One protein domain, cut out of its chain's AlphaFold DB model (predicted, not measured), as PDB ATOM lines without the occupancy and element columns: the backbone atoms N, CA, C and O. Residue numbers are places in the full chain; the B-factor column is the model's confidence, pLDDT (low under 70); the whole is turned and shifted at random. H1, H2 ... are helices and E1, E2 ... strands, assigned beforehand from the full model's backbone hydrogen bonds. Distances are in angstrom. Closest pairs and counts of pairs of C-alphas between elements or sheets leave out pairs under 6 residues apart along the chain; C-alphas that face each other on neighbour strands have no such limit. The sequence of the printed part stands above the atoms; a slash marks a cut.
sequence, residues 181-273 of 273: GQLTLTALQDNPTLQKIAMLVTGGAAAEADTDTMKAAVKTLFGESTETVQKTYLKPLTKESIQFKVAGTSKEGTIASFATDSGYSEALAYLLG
ATOM      1  N   GLY A 181     -23.967  -1.256  33.363       79.12
ATOM      2  CA  GLY A 181     -25.345  -1.720  33.174       79.12
ATOM      3  C   GLY A 181     -26.137  -1.907  34.477       79.12
ATOM      4  O   GLY A 181     -27.349  -1.711  34.486       79.12
ATOM      5  N   GLN A 182     -25.464  -2.268  35.571       81.88
ATOM      6  CA  GLN A 182     -26.073  -2.548  36.876       81.88
ATOM      7  C   GLN A 182     -26.223  -1.301  37.755       81.88
ATOM      8  O   GLN A 182     -26.920  -1.360  38.766       81.88
ATOM      9  N   LEU A 183     -25.582  -0.187  37.394       83.31
ATOM     10  CA  LEU A 183     -25.701   1.070  38.125       83.31
ATOM     11  C   LEU A 183     -27.048   1.739  37.823       83.31
ATOM     12  O   LEU A 183     -27.582   1.626  36.717       83.31
ATOM     13  N   THR A 184     -27.604   2.434  38.814       86.75
ATOM     14  CA  THR A 184     -28.759   3.320  38.615       86.75
ATOM     15  C   THR A 184     -28.321   4.606  37.923       86.75
ATOM     16  O   THR A 184     -27.161   4.999  38.049       86.75
ATOM     17  N   LEU A 185     -29.230   5.292  37.223       84.19
ATOM     18  CA  LEU A 185     -28.896   6.567  36.562       84.19
ATOM     19  C   LEU A 185     -28.429   7.626  37.570       84.19
ATOM     20  O   LEU A 185     -27.521   8.398  37.279       84.19
ATOM     21  N   THR A 186     -28.976   7.604  38.787       84.88
ATOM     22  CA  THR A 186     -28.481   8.417  39.907       84.88
ATOM     23  C   THR A 186     -27.056   8.047  40.323       84.88
ATOM     24  O   THR A 186     -26.227   8.934  40.480       84.88
ATOM     25  N   ALA A 187     -26.721   6.757  40.423       84.94
ATOM     26  CA  ALA A 187     -25.377   6.313  40.800       84.94
ATOM     27  C   ALA A 187     -24.313   6.628  39.731       84.94
ATOM     28  O   ALA A 187     -23.128   6.718  40.053       84.94
ATOM     29  N   LEU A 188     -24.706   6.824  38.465       84.06
ATOM     30  CA  LEU A 188     -23.786   7.300  37.424       84.06
ATOM     31  C   LEU A 188     -23.277   8.714  37.714       84.06
ATOM     32  O   LEU A 188     -22.143   9.027  37.357       84.06
ATOM     33  N   GLN A 189     -24.096   9.551  38.357       85.50
ATOM     34  CA  GLN A 189     -23.741  10.937  38.666       85.50
ATOM     35  C   GLN A 189     -22.578  11.006  39.651       85.50
ATOM     36  O   GLN A 189     -21.804  11.948  39.588       85.50
ATOM     37  N   ASP A 190     -22.402  10.005  40.511       85.69
ATOM     38  CA  ASP A 190     -21.290   9.935  41.462       85.69
ATOM     39  C   ASP A 190     -20.037   9.257  40.883       85.69
ATOM     40  O   ASP A 190     -19.015   9.145  41.563       85.69
ATOM     41  N   ASN A 191     -20.078   8.794  39.628       84.69
ATOM     42  CA  ASN A 191     -18.929   8.159  39.000       84.69
ATOM     43  C   ASN A 191     -17.983   9.221  38.398       84.69
ATOM     44  O   ASN A 191     -18.328   9.848  37.391       84.69
ATOM     45  N   PRO A 192     -16.753   9.376  38.924       82.50
ATOM     46  CA  PRO A 192     -15.844  10.445  38.507       82.50
ATOM     47  C   PRO A 192     -15.359  10.300  37.058       82.50
ATOM     48  O   PRO A 192     -14.973  11.279  36.424       82.50
ATOM     49  N   THR A 193     -15.368   9.082  36.510       83.12
ATOM     50  CA  THR A 193     -15.001   8.858  35.104       83.12
ATOM     51  C   THR A 193     -16.132   9.302  34.184       83.12
ATOM     52  O   THR A 193     -15.885  10.001  33.206       83.12
ATOM     53  N   LEU A 194     -17.379   8.955  34.518       83.50
ATOM     54  CA  LEU A 194     -18.543   9.375  33.734       83.50
ATOM     55  C   LEU A 194     -18.780  10.879  33.805       83.50
ATOM     56  O   LEU A 194     -19.126  11.459  32.788       83.50
ATOM     57  N   GLN A 195     -18.528  11.510  34.949       85.69
ATOM     58  CA  GLN A 195     -18.533  12.967  35.086       85.69
ATOM     59  C   GLN A 195     -17.617  13.647  34.059       85.69
ATOM     60  O   GLN A 195     -18.050  14.533  33.325       85.69
ATOM     61  N   LYS A 196     -16.369  13.182  33.935       83.25
ATOM     62  CA  LYS A 196     -15.410  13.726  32.960       83.25
ATOM     63  C   LYS A 196     -15.834  13.472  31.516       83.25
ATOM     64  O   LYS A 196     -15.733  14.373  30.689       83.25
ATOM     65  N   ILE A 197     -16.312  12.263  31.214       84.81
ATOM     66  CA  ILE A 197     -16.814  11.922  29.874       84.81
ATOM     67  C   ILE A 197     -18.021  12.795  29.529       84.81
ATOM     68  O   ILE A 197     -18.079  13.341  28.433       84.81
ATOM     69  N   ALA A 198     -18.954  12.965  30.466       84.94
ATOM     70  CA  ALA A 198     -20.146  13.767  30.261       84.94
ATOM     71  C   ALA A 198     -19.790  15.222  29.962       84.94
ATOM     72  O   ALA A 198     -20.278  15.755  28.976       84.94
ATOM     73  N   MET A 199     -18.868  15.807  30.731       85.06
ATOM     74  CA  MET A 199     -18.352  17.154  30.480       85.06
ATOM     75  C   MET A 199     -17.769  17.305  29.072       85.06
ATOM     76  O   MET A 199     -18.098  18.267  28.383       85.06
ATOM     77  N   LEU A 200     -16.958  16.344  28.617       83.19
ATOM     78  CA  LEU A 200     -16.388  16.365  27.266       83.19
ATOM     79  C   LEU A 200     -17.471  16.280  26.180       83.19
ATOM     80  O   LEU A 200     -17.415  17.022  25.203       83.19
ATOM     81  N   VAL A 201     -18.461  15.403  26.355       85.06
ATOM     82  CA  VAL A 201     -19.560  15.217  25.392       85.06
ATOM     83  C   VAL A 201     -20.483  16.435  25.350       85.06
ATOM     84  O   VAL A 201     -20.920  16.829  24.273       85.06
ATOM     85  N   THR A 202     -20.757  17.066  26.492       82.50
ATOM     86  CA  THR A 202     -21.578  18.286  26.565       82.50
ATOM     87  C   THR A 202     -20.797  19.560  26.224       82.50
ATOM     88  O   THR A 202     -21.354  20.649  26.323       82.50
ATOM     89  N   GLY A 203     -19.521  19.454  25.833       72.00
ATOM     90  CA  GLY A 203     -18.691  20.583  25.398       72.00
ATOM     91  C   GLY A 203     -18.132  21.464  26.524       72.00
ATOM     92  O   GLY A 203     -17.679  22.574  26.260       72.00
ATOM     93  N   GLY A 204     -18.161  20.999  27.774       70.38
ATOM     94  CA  GLY A 204     -17.602  21.705  28.926       70.38
ATOM     95  C   GLY A 204     -16.151  21.307  29.233       70.38
ATOM     96  O   GLY A 204     -15.714  20.185  28.970       70.38
ATOM     97  N   ALA A 205     -15.384  22.217  29.840       68.62
ATOM     98  CA  ALA A 205     -14.005  21.948  30.247       68.62
ATOM     99  C   ALA A 205     -13.966  21.043  31.495       68.62
ATOM    100  O   ALA A 205     -14.219  21.486  32.613       68.62
ATOM    101  N   ALA A 206     -13.621  19.765  31.314       62.41
ATOM    102  CA  ALA A 206     -13.618  18.761  32.384       62.41
ATOM    103  C   ALA A 206     -12.598  19.015  33.519       62.41
ATOM    104  O   ALA A 206     -12.685  18.363  34.555       62.41
ATOM    105  N   ALA A 207     -11.621  19.910  33.332       60.19
ATOM    106  CA  ALA A 207     -10.604  20.230  34.338       60.19
ATOM    107  C   ALA A 207     -11.013  21.364  35.301       60.19
ATOM    108  O   ALA A 207     -10.450  21.451  36.384       60.19
ATOM    109  N   GLU A 208     -11.999  22.187  34.924       62.19
ATOM    110  CA  GLU A 208     -12.324  23.456  35.604       62.19
ATOM    111  C   GLU A 208     -13.743  23.485  36.199       62.19
ATOM    112  O   GLU A 208     -14.162  24.488  36.770       62.19
ATOM    113  N   ALA A 209     -14.515  22.406  36.049       71.25
ATOM    114  CA  ALA A 209     -15.885  22.350  36.549       71.25
ATOM    115  C   ALA A 209     -15.947  21.879  38.007       71.25
ATOM    116  O   ALA A 209     -15.223  20.974  38.422       71.25
ATOM    117  N   ASP A 210     -16.859  22.460  38.779       82.56
ATOM    118  CA  ASP A 210     -17.200  21.957  40.104       82.56
ATOM    119  C   ASP A 210     -17.994  20.634  40.022       82.56
ATOM    120  O   ASP A 210     -18.542  20.255  38.981       82.56
ATOM    121  N   THR A 211     -18.056  19.919  41.148       81.94
ATOM    122  CA  THR A 211     -18.729  18.617  41.261       81.94
ATOM    123  C   THR A 211     -20.203  18.666  40.852       81.94
ATOM    124  O   THR A 211     -20.697  17.700  40.266       81.94
ATOM    125  N   ASP A 212     -20.914  19.756  41.133       84.31
ATOM    126  CA  ASP A 212     -22.342  19.867  40.833       84.31
ATOM    127  C   ASP A 212     -22.565  20.098  39.336       84.31
ATOM    128  O   ASP A 212     -23.430  19.455  38.738       84.31
ATOM    129  N   THR A 213     -21.717  20.903  38.695       83.06
ATOM    130  CA  THR A 213     -21.672  21.068  37.234       83.06
ATOM    131  C   THR A 213     -21.363  19.739  36.536       83.06
ATOM    132  O   THR A 213     -22.029  19.362  35.567       83.06
ATOM    133  N   MET A 214     -20.413  18.964  37.065       81.38
ATOM    134  CA  MET A 214     -20.092  17.632  36.547       81.38
ATOM    135  C   MET A 214     -21.256  16.641  36.694       81.38
ATOM    136  O   MET A 214     -21.553  15.884  35.767       81.38
ATOM    137  N   LYS A 215     -21.953  16.649  37.835       85.25
ATOM    138  CA  LYS A 215     -23.160  15.837  38.057       85.25
ATOM    139  C   LYS A 215     -24.303  16.251  37.139       85.25
ATOM    140  O   LYS A 215     -24.984  15.386  36.584       85.25
ATOM    141  N   ALA A 216     -24.485  17.553  36.933       85.44
ATOM    142  CA  ALA A 216     -25.481  18.093  36.020       85.44
ATOM    143  C   ALA A 216     -25.219  17.647  34.575       85.44
ATOM    144  O   ALA A 216     -26.162  17.250  33.896       85.44
ATOM    145  N   ALA A 217     -23.962  17.608  34.121       84.56
ATOM    146  CA  ALA A 217     -23.618  17.078  32.799       84.56
ATOM    147  C   ALA A 217     -24.006  15.595  32.649       84.56
ATOM    148  O   ALA A 217     -24.608  15.207  31.645       84.56
ATOM    149  N   VAL A 218     -23.743  14.765  33.667       85.19
ATOM    150  CA  VAL A 218     -24.174  13.353  33.667       85.19
ATOM    151  C   VAL A 218     -25.699  13.243  33.645       85.19
ATOM    152  O   VAL A 218     -26.244  12.446  32.881       85.19
ATOM    153  N   LYS A 219     -26.400  14.067  34.431       87.56
ATOM    154  CA  LYS A 219     -27.867  14.121  34.453       87.56
ATOM    155  C   LYS A 219     -28.450  14.584  33.114       87.56
ATOM    156  O   LYS A 219     -29.481  14.068  32.704       87.56
ATOM    157  N   THR A 220     -27.797  15.498  32.404       86.56
ATOM    158  CA  THR A 220     -28.211  15.914  31.055       86.56
ATOM    159  C   THR A 220     -28.142  14.757  30.060       86.56
ATOM    160  O   THR A 220     -29.042  14.607  29.239       86.56
ATOM    161  N   LEU A 221     -27.109  13.911  30.139       85.44
ATOM    162  CA  LEU A 221     -26.935  12.793  29.204       85.44
ATOM    163  C   LEU A 221     -27.795  11.571  29.541       85.44
ATOM    164  O   LEU A 221     -28.350  10.940  28.644       85.44
ATOM    165  N   PHE A 222     -27.888  11.217  30.823       85.88
ATOM    166  CA  PHE A 222     -28.504   9.964  31.271       85.88
ATOM    167  C   PHE A 222     -29.808  10.160  32.054       85.88
ATOM    168  O   PHE A 222     -30.424   9.185  32.479       85.88
ATOM    169  N   GLY A 223     -30.239  11.402  32.266       85.44
ATOM    170  CA  GLY A 223     -31.412  11.729  33.066       85.44
ATOM    171  C   GLY A 223     -31.224  11.478  34.564       85.44
ATOM    172  O   GLY A 223     -30.124  11.261  35.081       85.44
ATOM    173  N   GLU A 224     -32.344  11.503  35.282       83.88
ATOM    174  CA  GLU A 224     -32.414  11.167  36.699       83.88
ATOM    175  C   GLU A 224     -33.438  10.049  36.892       83.88
ATOM    176  O   GLU A 224     -34.622  10.204  36.599       83.88
ATOM    177  N   SER A 225     -32.970   8.884  37.338       81.81
ATOM    178  CA  SER A 225     -33.828   7.740  37.626       81.81
ATOM    179  C   SER A 225     -33.173   6.801  38.629       81.81
ATOM    180  O   SER A 225     -31.953   6.617  38.639       81.81
ATOM    181  N   THR A 226     -34.008   6.164  39.442       84.38
ATOM    182  CA  THR A 226     -33.616   5.051  40.312       84.38
ATOM    183  C   THR A 226     -33.512   3.727  39.554       84.38
ATOM    184  O   THR A 226     -33.022   2.742  40.101       84.38
ATOM    185  N   GLU A 227     -33.939   3.690  38.290       87.69
ATOM    186  CA  GLU A 227     -33.806   2.526  37.420       87.69
ATOM    187  C   GLU A 227     -32.363   2.352  36.922       87.69
ATOM    188  O   GLU A 227     -31.560   3.288  36.893       87.69
ATOM    189  N   THR A 228     -32.024   1.126  36.523       87.62
ATOM    190  CA  THR A 228     -30.674   0.769  36.055       87.62
ATOM    191  C   THR A 228     -30.433   1.155  34.599       87.62
ATOM    192  O   THR A 228     -31.351   1.092  33.778       87.62
ATOM    193  N   VAL A 229     -29.174   1.440  34.237       85.50
ATOM    194  CA  VAL A 229     -28.761   1.667  32.834       85.50
ATOM    195  C   VAL A 229     -29.224   0.529  31.931       85.50
ATOM    196  O   VAL A 229     -29.706   0.752  30.820       85.50
ATOM    197  N   GLN A 230     -29.121  -0.710  32.417       85.94
ATOM    198  CA  GLN A 230     -29.546  -1.877  31.662       85.94
ATOM    199  C   GLN A 230     -31.033  -1.831  31.319       85.94
ATOM    200  O   GLN A 230     -31.406  -2.195  30.207       85.94
ATOM    201  N   LYS A 231     -31.893  -1.406  32.247       86.38
ATOM    202  CA  LYS A 231     -33.336  -1.344  32.001       86.38
ATOM    203  C   LYS A 231     -33.713  -0.152  31.127       86.38
ATOM    204  O   LYS A 231     -34.527  -0.330  30.227       86.38
ATOM    205  N   THR A 232     -33.118   1.010  31.379       85.69
ATOM    206  CA  THR A 232     -33.488   2.264  30.712       85.69
ATOM    207  C   THR A 232     -32.926   2.367  29.300       85.69
ATOM    208  O   THR A 232     -33.645   2.784  28.401       85.69
ATOM    209  N   TYR A 233     -31.671   1.960  29.086       84.62
ATOM    210  CA  TYR A 233     -30.970   2.185  27.818       84.62
ATOM    211  C   TYR A 233     -30.619   0.898  27.079       84.62
ATOM    212  O   TYR A 233     -30.828   0.830  25.876       84.62
ATOM    213  N   LEU A 234     -30.134  -0.148  27.758       84.44
ATOM    214  CA  LEU A 234     -29.627  -1.335  27.045       84.44
ATOM    215  C   LEU A 234     -30.728  -2.306  26.597       84.44
ATOM    216  O   LEU A 234     -30.668  -2.828  25.489       84.44
ATOM    217  N   LYS A 235     -31.744  -2.563  27.430       85.44
ATOM    218  CA  LYS A 235     -32.862  -3.460  27.083       85.44
ATOM    219  C   LYS A 235     -33.696  -2.962  25.895       85.44
ATOM    220  O   LYS A 235     -34.108  -3.800  25.102       85.44
ATOM    221  N   PRO A 236     -33.978  -1.658  25.733       84.44
ATOM    222  CA  PRO A 236     -34.661  -1.177  24.533       84.44
ATOM    223  C   PRO A 236     -33.905  -1.477  23.228       84.44
ATOM    224  O   PRO A 236     -34.536  -1.822  22.233       84.44
ATOM    225  N   LEU A 237     -32.566  -1.467  23.239       79.44
ATOM    226  CA  LEU A 237     -31.736  -1.756  22.054       79.44
ATOM    227  C   LEU A 237     -31.838  -3.210  21.564       79.44
ATOM    228  O   LEU A 237     -31.386  -3.525  20.464       79.44
ATOM    229  N   THR A 238     -32.425  -4.106  22.362       81.12
ATOM    230  CA  THR A 238     -32.699  -5.493  21.959       81.12
ATOM    231  C   THR A 238     -34.079  -5.659  21.321       81.12
ATOM    232  O   THR A 238     -34.471  -6.791  21.050       81.12
ATOM    233  N   LYS A 239     -34.867  -4.587  21.193       79.12
ATOM    234  CA  LYS A 239     -36.257  -4.651  20.715       79.12
ATOM    235  C   LYS A 239     -36.437  -4.021  19.344       79.12
ATOM    236  O   LYS A 239     -37.167  -4.572  18.531       79.12
ATOM    237  N   GLU A 240     -35.774  -2.896  19.099       74.81
ATOM    238  CA  GLU A 240     -35.869  -2.197  17.820       74.81
ATOM    239  C   GLU A 240     -35.069  -2.948  16.749       74.81
ATOM    240  O   GLU A 240     -33.855  -3.145  16.884       74.81
ATOM    241  N   SER A 241     -35.770  -3.398  15.705       79.69
ATOM    242  CA  SER A 241     -35.173  -4.036  14.529       79.69
ATOM    243  C   SER A 241     -34.781  -2.966  13.515       79.69
ATOM    244  O   SER A 241     -35.580  -2.089  13.188       79.69
ATOM    245  N   ILE A 242     -33.557  -3.049  13.007       80.69
ATOM    246  CA  ILE A 242     -33.064  -2.254  11.889       80.69
ATOM    247  C   ILE A 242     -32.892  -3.159  10.670       80.69
ATOM    248  O   ILE A 242     -32.405  -4.288  10.767       80.69
ATOM    249  N   GLN A 243     -33.292  -2.645   9.510       83.12
ATOM    250  CA  GLN A 243     -33.155  -3.328   8.233       83.12
ATOM    251  C   GLN A 243     -32.378  -2.438   7.268       83.12
ATOM    252  O   GLN A 243     -32.736  -1.282   7.054       83.12
ATOM    253  N   PHE A 244     -31.320  -2.979   6.674       81.06
ATOM    254  CA  PHE A 244     -30.477  -2.252   5.730       81.06
ATOM    255  C   PHE A 244     -29.918  -3.185   4.656       81.06
ATOM    256  O   PHE A 244     -29.887  -4.406   4.814       81.06
ATOM    257  N   LYS A 245     -29.492  -2.614   3.526       78.75
ATOM    258  CA  LYS A 245     -28.917  -3.369   2.404       78.75
ATOM    259  C   LYS A 245     -27.433  -3.069   2.261       78.75
ATOM    260  O   LYS A 245     -27.049  -1.911   2.142       78.75
ATOM    261  N   VAL A 246     -26.621  -4.120   2.177       75.44
ATOM    262  CA  VAL A 246     -25.180  -4.037   1.891       75.44
ATOM    263  C   VAL A 246     -24.894  -4.876   0.655       75.44
ATOM    264  O   VAL A 246     -25.227  -6.059   0.626       75.44
ATOM    265  N   ALA A 247     -24.316  -4.262  -0.383       73.69
ATOM    266  CA  ALA A 247     -23.962  -4.938  -1.638       73.69
ATOM    267  C   ALA A 247     -25.101  -5.813  -2.221       73.69
ATOM    268  O   ALA A 247     -24.882  -6.931  -2.678       73.69
ATOM    269  N   GLY A 248     -26.347  -5.321  -2.155       75.12
ATOM    270  CA  GLY A 248     -27.537  -6.022  -2.657       75.12
ATOM    271  C   GLY A 248     -28.142  -7.066  -1.710       75.12
ATOM    272  O   GLY A 248     -29.260  -7.515  -1.954       75.12
ATOM    273  N   THR A 249     -27.474  -7.402  -0.605       77.00
ATOM    274  CA  THR A 249     -27.987  -8.334   0.411       77.00
ATOM    275  C   THR A 249     -28.716  -7.563   1.508       77.00
ATOM    276  O   THR A 249     -28.157  -6.636   2.093       77.00
ATOM    277  N   SER A 250     -29.964  -7.942   1.790       81.12
ATOM    278  CA  SER A 250     -30.743  -7.363   2.890       81.12
ATOM    279  C   SER A 250     -30.342  -8.019   4.207       81.12
ATOM    280  O   SER A 250     -30.338  -9.246   4.306       81.12
ATOM    281  N   LYS A 251     -30.015  -7.207   5.209       81.19
ATOM    282  CA  LYS A 251     -29.750  -7.636   6.583       81.19
ATOM    283  C   LYS A 251     -30.822  -7.041   7.487       81.19
ATOM    284  O   LYS A 251     -31.166  -5.870   7.355       81.19
ATOM    285  N   GLU A 252     -31.356  -7.864   8.376       84.06
ATOM    286  CA  GLU A 252     -32.384  -7.487   9.342       84.06
ATOM    287  C   GLU A 252     -32.014  -8.057  10.705       84.06
ATOM    288  O   GLU A 252     -31.575  -9.204  10.807       84.06
ATOM    289  N   GLY A 253     -32.155  -7.246  11.747       82.00
ATOM    290  CA  GLY A 253     -31.819  -7.638  13.104       82.00
ATOM    291  C   GLY A 253     -31.899  -6.462  14.064       82.00
ATOM    292  O   GLY A 253     -32.113  -5.322  13.675       82.00
ATOM    293  N   THR A 254     -31.703  -6.727  15.344       82.06
ATOM    294  CA  THR A 254     -31.657  -5.678  16.371       82.06
ATOM    295  C   THR A 254     -30.262  -5.069  16.479       82.06
ATOM    296  O   THR A 254     -29.265  -5.696  16.110       82.06
ATOM    297  N   ILE A 255     -30.158  -3.877  17.067       78.19
ATOM    298  CA  ILE A 255     -28.854  -3.261  17.374       78.19
ATOM    299  C   ILE A 255     -27.996  -4.216  18.220       78.19
ATOM    300  O   ILE A 255     -26.803  -4.375  17.972       78.19
ATOM    301  N   ALA A 256     -28.612  -4.908  19.182       79.81
ATOM    302  CA  ALA A 256     -27.921  -5.876  20.026       79.81
ATOM    303  C   ALA A 256     -27.391  -7.098  19.254       79.81
ATOM    304  O   ALA A 256     -26.282  -7.539  19.540       79.81
ATOM    305  N   SER A 257     -28.137  -7.627  18.275       80.75
ATOM    306  CA  SER A 257     -27.661  -8.754  17.455       80.75
ATOM    307  C   SER A 257     -26.534  -8.337  16.513       80.75
ATOM    308  O   SER A 257     -25.557  -9.062  16.366       80.75
ATOM    309  N   PHE A 258     -26.599  -7.131  15.940       81.12
ATOM    310  CA  PHE A 258     -25.499  -6.633  15.114       81.12
ATOM    311  C   PHE A 258     -24.240  -6.318  15.925       81.12
ATOM    312  O   PHE A 258     -23.148  -6.453  15.390       81.12
ATOM    313  N   ALA A 259     -24.359  -5.952  17.205       74.88
ATOM    314  CA  ALA A 259     -23.212  -5.706  18.083       74.88
ATOM    315  C   ALA A 259     -22.414  -6.974  18.441       74.88
ATOM    316  O   ALA A 259     -21.253  -6.868  18.834       74.88
ATOM    317  N   THR A 260     -23.019  -8.160  18.332       71.88
ATOM    318  CA  THR A 260     -22.349  -9.447  18.586       71.88
ATOM    319  C   THR A 260     -21.835 -10.125  17.320       71.88
ATOM    320  O   THR A 260     -20.998 -11.020  17.414       71.88
ATOM    321  N   ASP A 261     -22.306  -9.683  16.155       70.75
ATOM    322  CA  ASP A 261     -22.003 -10.280  14.859       70.75
ATOM    323  C   ASP A 261     -21.019  -9.418  14.050       70.75
ATOM    324  O   ASP A 261     -20.787  -8.239  14.318       70.75
ATOM    325  N   SER A 262     -20.468  -9.988  12.975       68.00
ATOM    326  CA  SER A 262     -19.610  -9.272  12.013       68.00
ATOM    327  C   SER A 262     -20.314  -8.110  11.289       68.00
ATOM    328  O   SER A 262     -19.659  -7.327  10.606       68.00
ATOM    329  N   GLY A 263     -21.634  -7.973  11.457       71.69
ATOM    330  CA  GLY A 263     -22.447  -6.891  10.903       71.69
ATOM    331  C   GLY A 263     -22.382  -5.567  11.671       71.69
ATOM    332  O   GLY A 263     -22.975  -4.597  11.205       71.69
ATOM    333  N   TYR A 264     -21.669  -5.484  12.806       79.38
ATOM    334  CA  TYR A 264     -21.561  -4.249  13.601       79.38
ATOM    335  C   TYR A 264     -21.091  -3.050  12.770       79.38
ATOM    336  O   TYR A 264     -21.721  -1.995  12.785       79.38
ATOM    337  N   SER A 265     -20.000  -3.209  12.015       78.56
ATOM    338  CA  SER A 265     -19.414  -2.126  11.219       78.56
ATOM    339  C   SER A 265     -20.319  -1.677  10.074       78.56
ATOM    340  O   SER A 265     -20.351  -0.495   9.750       78.56
ATOM    341  N   GLU A 266     -21.078  -2.595   9.477       79.88
ATOM    342  CA  GLU A 266     -22.012  -2.277   8.393       79.88
ATOM    343  C   GLU A 266     -23.275  -1.587   8.922       79.88
ATOM    344  O   GLU A 266     -23.729  -0.608   8.336       79.88
ATOM    345  N   ALA A 267     -23.810  -2.062  10.051       79.38
ATOM    346  CA  ALA A 267     -24.932  -1.426  10.729       79.38
ATOM    347  C   ALA A 267     -24.557  -0.015  11.204       79.38
ATOM    348  O   ALA A 267     -25.334   0.922  11.040       79.38
ATOM    349  N   LEU A 268     -23.346   0.157  11.743       80.88
ATOM    350  CA  LEU A 268     -22.832   1.463  12.148       80.88
ATOM    351  C   LEU A 268     -22.653   2.397  10.943       80.88
ATOM    352  O   LEU A 268     -23.052   3.555  11.018       80.88
ATOM    353  N   ALA A 269     -22.103   1.898   9.831       81.06
ATOM    354  CA  ALA A 269     -21.963   2.675   8.600       81.06
ATOM    355  C   ALA A 269     -23.322   3.104   8.024       81.06
ATOM    356  O   ALA A 269     -23.438   4.221   7.544       81.06
ATOM    357  N   TYR A 270     -24.350   2.255   8.112       81.50
ATOM    358  CA  TYR A 270     -25.711   2.604   7.694       81.50
ATOM    359  C   TYR A 270     -26.372   3.659   8.595       81.50
ATOM    360  O   TYR A 270     -27.142   4.477   8.112       81.50
ATOM    361  N   LEU A 271     -26.101   3.639   9.903       78.00
ATOM    362  CA  LEU A 271     -26.689   4.593  10.851       78.00
ATOM    363  C   LEU A 271     -25.971   5.953  10.877       78.00
ATOM    364  O   LEU A 271     -26.560   6.932  11.332       78.00
ATOM    365  N   LEU A 272     -24.703   6.010  10.452       76.06
ATOM    366  CA  LEU A 272     -23.878   7.228  10.450       76.06
ATOM    367  C   LEU A 272     -23.673   7.854   9.063       76.06
ATOM    368  O   LEU A 272     -23.222   8.998   8.999       76.06
ATOM    369  N   GLY A 273     -23.914   7.102   7.987       60.28
ATOM    370  CA  GLY A 273     -23.790   7.549   6.595       60.28
ATOM    371  C   GLY A 273     -25.114   8.014   6.015       60.28
ATOM    372  O   GLY A 273     -25.070   8.960   5.199       60.28
TER     373      GLY A 273
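This is residues 181 to 273 of the 273 residues of the protein "Variant surface glycoprotein 1125.5618" of Trypanosoma brucei (UniProt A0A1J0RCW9). Two lobes stand at the two ends of an elongated model: one is the two-stranded hairpin E1 and E2 with H5 and H6, H6 packing on E1, and the other is a cluster of H1, H2 and H3. The short helix H4 and residues 235 to 240 bridge them. The printed part has 93 residues, with six named helices and two named strands in the order H1 H2 H3 H4 E1 E2 H5 H6; the sheet E1 - E2 is antiparallel and the class is mostly helix. The whole is loose, with a radius of gyration of the C-alphas of 16.9 A and spans of 52 by 27 by 17 A.

Find C-alpha 241 at (-35.173, -4.036, 14.529); from there E1, residues 241 to 246, runs 16.1 A. E2, residues 249 to 254, returns over 16.6 A. Next come H5, residues 255 to 260, 9.1 A, and H6, residues 264 to 272, 12.1 A, ending at C-alpha 272 at (-23.878, 7.228, 10.450). Go back along the chain to H4, residues 229 to 234, 6.6 A, and H3, residues 211 to 222, 16.4 A. H2, residues 192 to 201, is 14.4 A long; H1, residues 185 to 189, 7.1 A, begins at C-alpha 185 at (-28.896, 6.567, 36.562).

Look first at the hairpin E1 and E2, at 157 degrees: N 244 and O 251 are 3.0 A apart and N 251 and O 244 2.8 A, both within hydrogen-bond range. The closest C-alphas of E1 and H6 are those of Phe 244 and Tyr 270, 7.1 A apart. H5 and H6, a helical hairpin, only just touch, with 3 pairs of C-alphas within 8 A, the closest Phe 258 and Tyr 264 at 4.8 A; they run opposite ways at a shallow tilt of 32 degrees. At the other end H2 and H3 touch, the same way at a steep tilt of 67 degrees, the closest C-alphas being those of Gln 195 and Met 214, 5.1 A. H1 touches H3, with C-alphas of Gln 189 and Lys 215 closest at 5.0 A. H1 and H4 are close but not clearly touching, Leu 185 and Val 229 having the closest C-alphas at 6.2 A. H3 and H6 are apart. In H2, H3, H4 and H6 every O i to N i+4 pair is within hydrogen-bond range; H5 has 1 of 2, and H1 0 of 1 with 2 of 2 O i to N i+3 pairs.

The two farthest C-alphas, those of Asp 210 and Gly 248, are 52.1 A apart. The printed part has no cut and no long link. Mean pLDDT of the printed part is 80.5; look for values under 70 at residues 205 to 208, 262 and 273.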